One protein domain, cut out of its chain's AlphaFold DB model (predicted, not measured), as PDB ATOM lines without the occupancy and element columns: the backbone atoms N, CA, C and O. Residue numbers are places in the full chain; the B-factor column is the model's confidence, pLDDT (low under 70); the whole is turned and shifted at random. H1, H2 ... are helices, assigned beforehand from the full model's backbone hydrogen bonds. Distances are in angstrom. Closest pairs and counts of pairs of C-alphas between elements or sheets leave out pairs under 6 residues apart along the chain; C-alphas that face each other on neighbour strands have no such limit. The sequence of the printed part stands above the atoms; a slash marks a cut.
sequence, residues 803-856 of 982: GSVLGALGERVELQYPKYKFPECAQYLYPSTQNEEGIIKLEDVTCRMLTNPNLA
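What this domain is: This is residues 803 to 856 of the 982 residues of the protein "Zn_dep_PLPC domain-containing protein" of Rhodocytophaga rosea (UniProt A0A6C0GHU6). With little regular structure, this is mostly a winding loop with two short helices set apart: H1 lies near one end of the longest axis, the loop round Glu 837 folds back at the other, and H2 lies to one side with the last residues beyond it. The printed part has 54 residues, with two named helices, H1 then H2, and no named strand. The class is all helix, with 11 residues in named elements. It is compact, with a radius of gyration of the C-alphas of 11.2 A, and rounded, spanning 32 by 27 by 21 A.

How they stand to each other: H1, residues 807 to 811, and H2, residues 846 to 851, are apart, with no C-alpha of one within 8 A of the other. In H1, 0 of 1 O i to N i+4 pairs and 2 of 2 O i to N i+3 pairs are within hydrogen-bond range. In H2 every O i to N i+4 pair is.

Where its parts are: H1 begins at C-alpha 807 (135.839, 105.883, 133.011) and is 7.6 A long. H2 ends at C-alpha 851 (131.178, 120.654, 141.057) and is 8.7 A long.

The domain as a whole: The C-alphas farthest apart, of Ala 808 and Glu 837, are 32.1 A apart. The long link, residues 812 to 845, has no named element. The printed part has no cut. pLDDT is under 70 at residues 850 to 856.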
ATOM      1  N   GLY A 803     142.578 107.310 139.324       88.19
ATOM      2  CA  GLY A 803     141.659 107.361 138.178       88.19
ATOM      3  C   GLY A 803     140.302 106.701 138.456       88.19
ATOM      4  O   GLY A 803     140.147 105.962 139.423       88.19
ATOM      5  N   SER A 804     139.299 107.030 137.640       88.81
ATOM      6  CA  SER A 804     137.947 106.460 137.757       88.81
ATOM      7  C   SER A 804     137.938 105.024 137.246       88.81
ATOM      8  O   SER A 804     138.497 104.743 136.184       88.81
ATOM      9  N   VAL A 805     137.257 104.135 137.973       91.50
ATOM     10  CA  VAL A 805     136.997 102.768 137.506       91.50
ATOM     11  C   VAL A 805     135.916 102.780 136.427       91.50
ATOM     12  O   VAL A 805     136.032 102.025 135.476       91.50
ATOM     13  N   LEU A 806     134.908 103.659 136.506       91.75
ATOM     14  CA  LEU A 806     133.826 103.751 135.511       91.75
ATOM     15  C   LEU A 806     134.241 104.419 134.191       91.75
ATOM     16  O   LEU A 806     133.564 104.240 133.176       91.75
ATOM     17  N   GLY A 807     135.314 105.212 134.197       91.25
ATOM     18  CA  GLY A 807     135.839 105.883 133.011       91.25
ATOM     19  C   GLY A 807     134.794 106.753 132.301       91.25
ATOM     20  O   GLY A 807     134.055 107.524 132.919       91.25
ATOM     21  N   ALA A 808     134.714 106.616 130.980       93.44
ATOM     22  CA  ALA A 808     133.801 107.332 130.100       93.44
ATOM     23  C   ALA A 808     132.319 107.053 130.399       93.44
ATOM     24  O   ALA A 808     131.471 107.887 130.074       93.44
ATOM     25  N   LEU A 809     131.980 105.928 131.044       94.06
ATOM     26  CA  LEU A 809     130.607 105.670 131.479       94.06
ATOM     27  C   LEU A 809     130.157 106.680 132.542       94.06
ATOM     28  O   LEU A 809     129.009 107.121 132.510       94.06
ATOM     29  N   GLY A 810     131.062 107.098 133.434       90.44
ATOM     30  CA  GLY A 810     130.791 108.103 134.467       90.44
ATOM     31  C   GLY A 810     130.358 109.461 133.901       90.44
ATOM     32  O   GLY A 810     129.599 110.187 134.541       90.44
ATOM     33  N   GLU A 811     130.763 109.791 132.670       89.19
ATOM     34  CA  GLU A 811     130.380 111.032 131.980       89.19
ATOM     35  C   GLU A 811     128.924 111.026 131.472       89.19
ATOM     36  O   GLU A 811     128.390 112.082 131.115       89.19
ATOM     37  N   ARG A 812     128.252 109.863 131.422       91.31
ATOM     38  CA  ARG A 812     126.861 109.766 130.956       91.31
ATOM     39  C   ARG A 812     125.903 110.503 131.887       91.31
ATOM     40  O   ARG A 812     125.958 110.367 133.105       91.31
ATOM     41  N   VAL A 813     124.919 111.192 131.304       89.88
ATOM     42  CA  VAL A 813     123.884 111.928 132.056       89.88
ATOM     43  C   VAL A 813     123.090 111.029 133.015       89.88
ATOM     44  O   VAL A 813     122.590 111.508 134.028       89.88
ATOM     45  N   GLU A 814     122.962 109.733 132.721       91.31
ATOM     46  CA  GLU A 814     122.321 108.747 133.597       91.31
ATOM     47  C   GLU A 814     123.112 108.443 134.876       91.31
ATOM     48  O   GLU A 814     122.486 108.056 135.858       91.31
ATOM     49  N   LEU A 815     124.436 108.653 134.882       91.12
ATOM     50  CA  LEU A 815     125.326 108.489 136.042       91.12
ATOM     51  C   LEU A 815     125.587 109.812 136.792       91.12
ATOM     52  O   LEU A 815     126.309 109.834 137.788       91.12
ATOM     53  N   GLN A 816     124.965 110.915 136.366       87.81
ATOM     54  CA  GLN A 816     125.129 112.241 136.965       87.81
ATOM     55  C   GLN A 816     123.965 112.621 137.899       87.81
ATOM     56  O   GLN A 816     122.826 112.162 137.756       87.81
ATOM     57  N   TYR A 817     124.235 113.498 138.871       84.56
ATOM     58  CA  TYR A 817     123.203 114.019 139.776       84.56
ATOM     59  C   TYR A 817     122.186 114.887 138.998       84.56
ATOM     60  O   TYR A 817     122.605 115.687 138.162       84.56
ATOM     61  N   PRO A 818     120.862 114.811 139.258       84.50
ATOM     62  CA  PRO A 818     120.172 114.044 140.302       84.50
ATOM     63  C   PRO A 818     119.699 112.639 139.886       84.50
ATOM     64  O   PRO A 818     119.010 111.998 140.681       84.50
ATOM     65  N   LYS A 819     119.990 112.182 138.657       87.44
ATOM     66  CA  LYS A 819     119.505 110.886 138.140       87.44
ATOM     67  C   LYS A 819     120.161 109.706 138.853       87.44
ATOM     68  O   LYS A 819     119.474 108.752 139.222       87.44
ATOM     69  N   TYR A 820     121.466 109.819 139.083       90.88
ATOM     70  CA  TYR A 820     122.239 108.889 139.890       90.88
ATOM     71  C   TYR A 820     122.529 109.477 141.265       90.88
ATOM     72  O   TYR A 820     122.768 110.680 141.414       90.88
ATOM     73  N   LYS A 821     122.486 108.615 142.281       91.38
ATOM     74  CA  LYS A 821     122.639 109.012 143.685       91.38
ATOM     75  C   LYS A 821     124.064 108.917 144.212       91.38
ATOM     76  O   LYS A 821     124.326 109.468 145.272       91.38
ATOM     77  N   PHE A 822     124.972 108.293 143.466       93.06
ATOM     78  CA  PHE A 822     126.374 108.115 143.845       93.06
ATOM     79  C   PHE A 822     127.317 108.497 142.686       93.06
ATOM     80  O   PHE A 822     128.090 107.660 142.238       93.06
ATOM     81  N   PRO A 823     127.218 109.718 142.123       91.06
ATOM     82  CA  PRO A 823     128.013 110.126 140.962       91.06
ATOM     83  C   PRO A 823     129.509 110.230 141.284       91.06
ATOM     84  O   PRO A 823     129.885 110.794 142.312       91.06
ATOM     85  N   GLU A 824     130.348 109.766 140.358       90.12
ATOM     86  CA  GLU A 824     131.791 110.030 140.349       90.12
ATOM     87  C   GLU A 824     132.108 111.392 139.711       90.12
ATOM     88  O   GLU A 824     131.375 111.899 138.855       90.12
ATOM     89  N   CYS A 825     133.231 111.990 140.107       84.88
ATOM     90  CA  CYS A 825     133.766 113.208 139.504       84.88
ATOM     91  C   CYS A 825     135.283 113.313 139.722       84.88
ATOM     92  O   CYS A 825     135.845 112.655 140.590       84.88
ATOM     93  N   ALA A 826     135.958 114.189 138.970       81.88
ATOM     94  CA  ALA A 826     137.425 114.278 138.943       81.88
ATOM     95  C   ALA A 826     138.110 114.489 140.314       81.88
ATOM     96  O   ALA A 826     139.253 114.085 140.489       81.88
ATOM     97  N   GLN A 827     137.425 115.115 141.278       78.19
ATOM     98  CA  GLN A 827     137.926 115.346 142.643       78.19
ATOM     99  C   GLN A 827     137.436 114.302 143.664       78.19
ATOM    100  O   GLN A 827     137.850 114.334 144.819       78.19
ATOM    101  N   TYR A 828     136.534 113.400 143.269       84.44
ATOM    102  CA  TYR A 828     135.956 112.378 144.135       84.44
ATOM    103  C   TYR A 828     135.544 111.166 143.290       84.44
ATOM    104  O   TYR A 828     134.412 111.037 142.824       84.44
ATOM    105  N   LEU A 829     136.536 110.308 143.050       87.94
ATOM    106  CA  LEU A 829     136.458 109.162 142.140       87.94
ATOM    107  C   LEU A 829     135.765 107.941 142.759       87.94
ATOM    108  O   LEU A 829     135.391 107.037 142.030       87.94
ATOM    109  N   TYR A 830     135.598 107.907 144.086       92.06
ATOM    110  CA  TYR A 830     135.096 106.734 144.810       92.06
ATOM    111  C   TYR A 830     133.971 107.089 145.799       92.06
ATOM    112  O   TYR A 830     134.231 107.311 146.988       92.06
ATOM    113  N   PRO A 831     132.713 107.139 145.326       93.12
ATOM    114  CA  PRO A 831     131.527 107.362 146.146       93.12
ATOM    115  C   PRO A 831     131.348 106.303 147.233       93.12
ATOM    116  O   PRO A 831     131.666 105.128 147.039       93.12
ATOM    117  N   SER A 832     130.807 106.710 148.384       92.25
ATOM    118  CA  SER A 832     130.669 105.823 149.538       92.25
ATOM    119  C   SER A 832     129.220 105.556 149.916       92.25
ATOM    120  O   SER A 832     128.439 106.478 150.146       92.25
ATOM    121  N   THR A 833     128.881 104.278 150.070       95.31
ATOM    122  CA  THR A 833     127.553 103.831 150.520       95.31
ATOM    123  C   THR A 833     127.361 103.869 152.030       95.31
ATOM    124  O   THR A 833     126.235 103.695 152.484       95.31
ATOM    125  N   GLN A 834     128.410 104.107 152.819       92.81
ATOM    126  CA  GLN A 834     128.340 104.215 154.279       92.81
ATOM    127  C   GLN A 834     128.957 105.532 154.760       92.81
ATOM    128  O   GLN A 834     129.817 106.116 154.098       92.81
ATOM    129  N   ASN A 835     128.502 106.023 155.910       83.62
ATOM    130  CA  ASN A 835     129.168 107.102 156.641       83.62
ATOM    131  C   ASN A 835     130.180 106.548 157.672       83.62
ATOM    132  O   ASN A 835     130.418 105.342 157.732       83.62
ATOM    133  N   GLU A 836     130.790 107.428 158.468       78.81
ATOM    134  CA  GLU A 836     131.857 107.077 159.421       78.81
ATOM    135  C   GLU A 836     131.352 106.232 160.609       78.81
ATOM    136  O   GLU A 836     132.120 105.479 161.211       78.81
ATOM    137  N   GLU A 837     130.046 106.264 160.890       81.00
ATOM    138  CA  GLU A 837     129.358 105.402 161.856       81.00
ATOM    139  C   GLU A 837     128.853 104.073 161.252       81.00
ATOM    140  O   GLU A 837     128.286 103.247 161.971       81.00
ATOM    141  N   GLY A 838     129.048 103.846 159.947       85.31
ATOM    142  CA  GLY A 838     128.620 102.635 159.237       85.31
ATOM    143  C   GLY A 838     127.164 102.626 158.768       85.31
ATOM    144  O   GLY A 838     126.690 101.611 158.256       85.31
ATOM    145  N   ILE A 839     126.442 103.737 158.917       89.81
ATOM    146  CA  ILE A 839     125.055 103.890 158.468       89.81
ATOM    147  C   ILE A 839     125.031 103.951 156.937       89.81
ATOM    148  O   ILE A 839     125.783 104.714 156.327       89.81
ATOM    149  N   ILE A 840     124.148 103.162 156.319       94.31
ATOM    150  CA  ILE A 840     123.964 103.135 154.865       94.31
ATOM    151  C   ILE A 840     123.389 104.480 154.393       94.31
ATOM    152  O   ILE A 840     122.332 104.920 154.850       94.31
ATOM    153  N   LYS A 841     124.080 105.133 153.457       92.12
ATOM    154  CA  LYS A 841     123.631 106.343 152.765       92.12
ATOM    155  C   LYS A 841     122.639 105.989 151.656       92.12
ATOM    156  O   LYS A 841     122.790 104.981 150.975       92.12
ATOM    157  N   LEU A 842     121.674 106.876 151.408       90.81
ATOM    158  CA  LEU A 842     120.777 106.800 150.240       90.81
ATOM    159  C   LEU A 842     121.275 107.629 149.042       90.81
ATOM    160  O   LEU A 842     120.824 107.417 147.919       90.81
ATOM    161  N   GLU A 843     122.192 108.570 149.276       90.88
ATOM    162  CA  GLU A 843     122.925 109.309 148.246       90.88
ATOM    163  C   GLU A 843     124.288 109.778 148.775       90.88
ATOM    164  O   GLU A 843     124.448 110.019 149.974       90.88
ATOM    165  N   ASP A 844     125.258 109.940 147.876       89.44
ATOM    166  CA  ASP A 844     126.515 110.632 148.133       89.44
ATOM    167  C   ASP A 844     126.556 111.939 147.331       89.44
ATOM    168  O   ASP A 844     126.685 111.967 146.106       89.44
ATOM    169  N   VAL A 845     126.394 113.055 148.041       81.25
ATOM    170  CA  VAL A 845     126.301 114.393 147.444       81.25
ATOM    171  C   VAL A 845     127.662 115.058 147.235       81.25
ATOM    172  O   VAL A 845     127.704 116.196 146.768       81.25
ATOM    173  N   THR A 846     128.771 114.381 147.544       81.50
ATOM    174  CA  THR A 846     130.120 114.972 147.535       81.50
ATOM    175  C   THR A 846     130.458 115.599 146.181       81.50
ATOM    176  O   THR A 846     130.792 116.782 146.119       81.50
ATOM    177  N   CYS A 847     130.230 114.890 145.071       82.19
ATOM    178  CA  CYS A 847     130.450 115.451 143.735       82.19
ATOM    179  C   CYS A 847     129.529 116.630 143.389       82.19
ATOM    180  O   CYS A 847     129.972 117.566 142.725       82.19
ATOM    181  N   ARG A 848     128.286 116.666 143.889       79.19
ATOM    182  CA  ARG A 848     127.392 117.834 143.742       79.19
ATOM    183  C   ARG A 848     127.950 119.058 144.480       79.19
ATOM    184  O   ARG A 848     127.821 120.177 143.995       79.19
ATOM    185  N   MET A 849     128.566 118.847 145.644       70.12
ATOM    186  CA  MET A 849     129.162 119.908 146.465       70.12
ATOM    187  C   MET A 849     130.511 120.402 145.918       70.12
ATOM    188  O   MET A 849     130.841 121.567 146.109       70.12
ATOM    189  N   LEU A 850     131.272 119.540 145.235       68.56
ATOM    190  CA  LEU A 850     132.549 119.888 144.599       68.56
ATOM    191  C   LEU A 850     132.363 120.571 143.233       68.56
ATOM    192  O   LEU A 850     133.029 121.558 142.943       68.56
ATOM    193  N   THR A 851     131.425 120.094 142.405       65.81
ATOM    194  CA  THR A 851     131.178 120.654 141.057       65.81
ATOM    195  C   THR A 851     130.434 121.989 141.066       65.81
ATOM    196  O   THR A 851     130.550 122.762 140.116       65.81
ATOM    197  N   ASN A 852     129.693 122.301 142.132       62.50
ATOM    198  CA  ASN A 852     129.130 123.629 142.347       62.50
ATOM    199  C   ASN A 852     129.290 124.042 143.821       62.50
ATOM    200  O   ASN A 852     128.344 123.916 144.606       62.50
ATOM    201  N   PRO A 853     130.469 124.564 144.213       50.41
ATOM    202  CA  PRO A 853     130.733 124.939 145.600       50.41
ATOM    203  C   PRO A 853     129.786 126.039 146.098       50.41
ATOM    204  O   PRO A 853     129.483 126.089 147.286       50.41
ATOM    205  N   ASN A 854     129.238 126.871 145.205       47.56
ATOM    206  CA  ASN A 854     128.316 127.947 145.570       47.56
ATOM    207  C   ASN A 854     126.869 127.476 145.813       47.56
ATOM    208  O   ASN A 854     126.124 128.168 146.508       47.56
ATOM    209  N   LEU A 855     126.469 126.297 145.312       47.84
ATOM    210  CA  LEU A 855     125.095 125.780 145.439       47.84
ATOM    211  C   LEU A 855     124.686 125.497 146.895       47.84
ATOM    212  O   LEU A 855     123.508 125.580 147.215       47.84
ATOM    213  N   ALA A 856     125.643 125.184 147.775       46.06
ATOM    214  CA  ALA A 856     125.402 125.008 149.213       46.06
ATOM    215  C   ALA A 856     125.755 126.256 150.050       46.06
ATOM    216  O   ALA A 856     125.264 126.413 151.167       46.06
TER     217      ALA A 856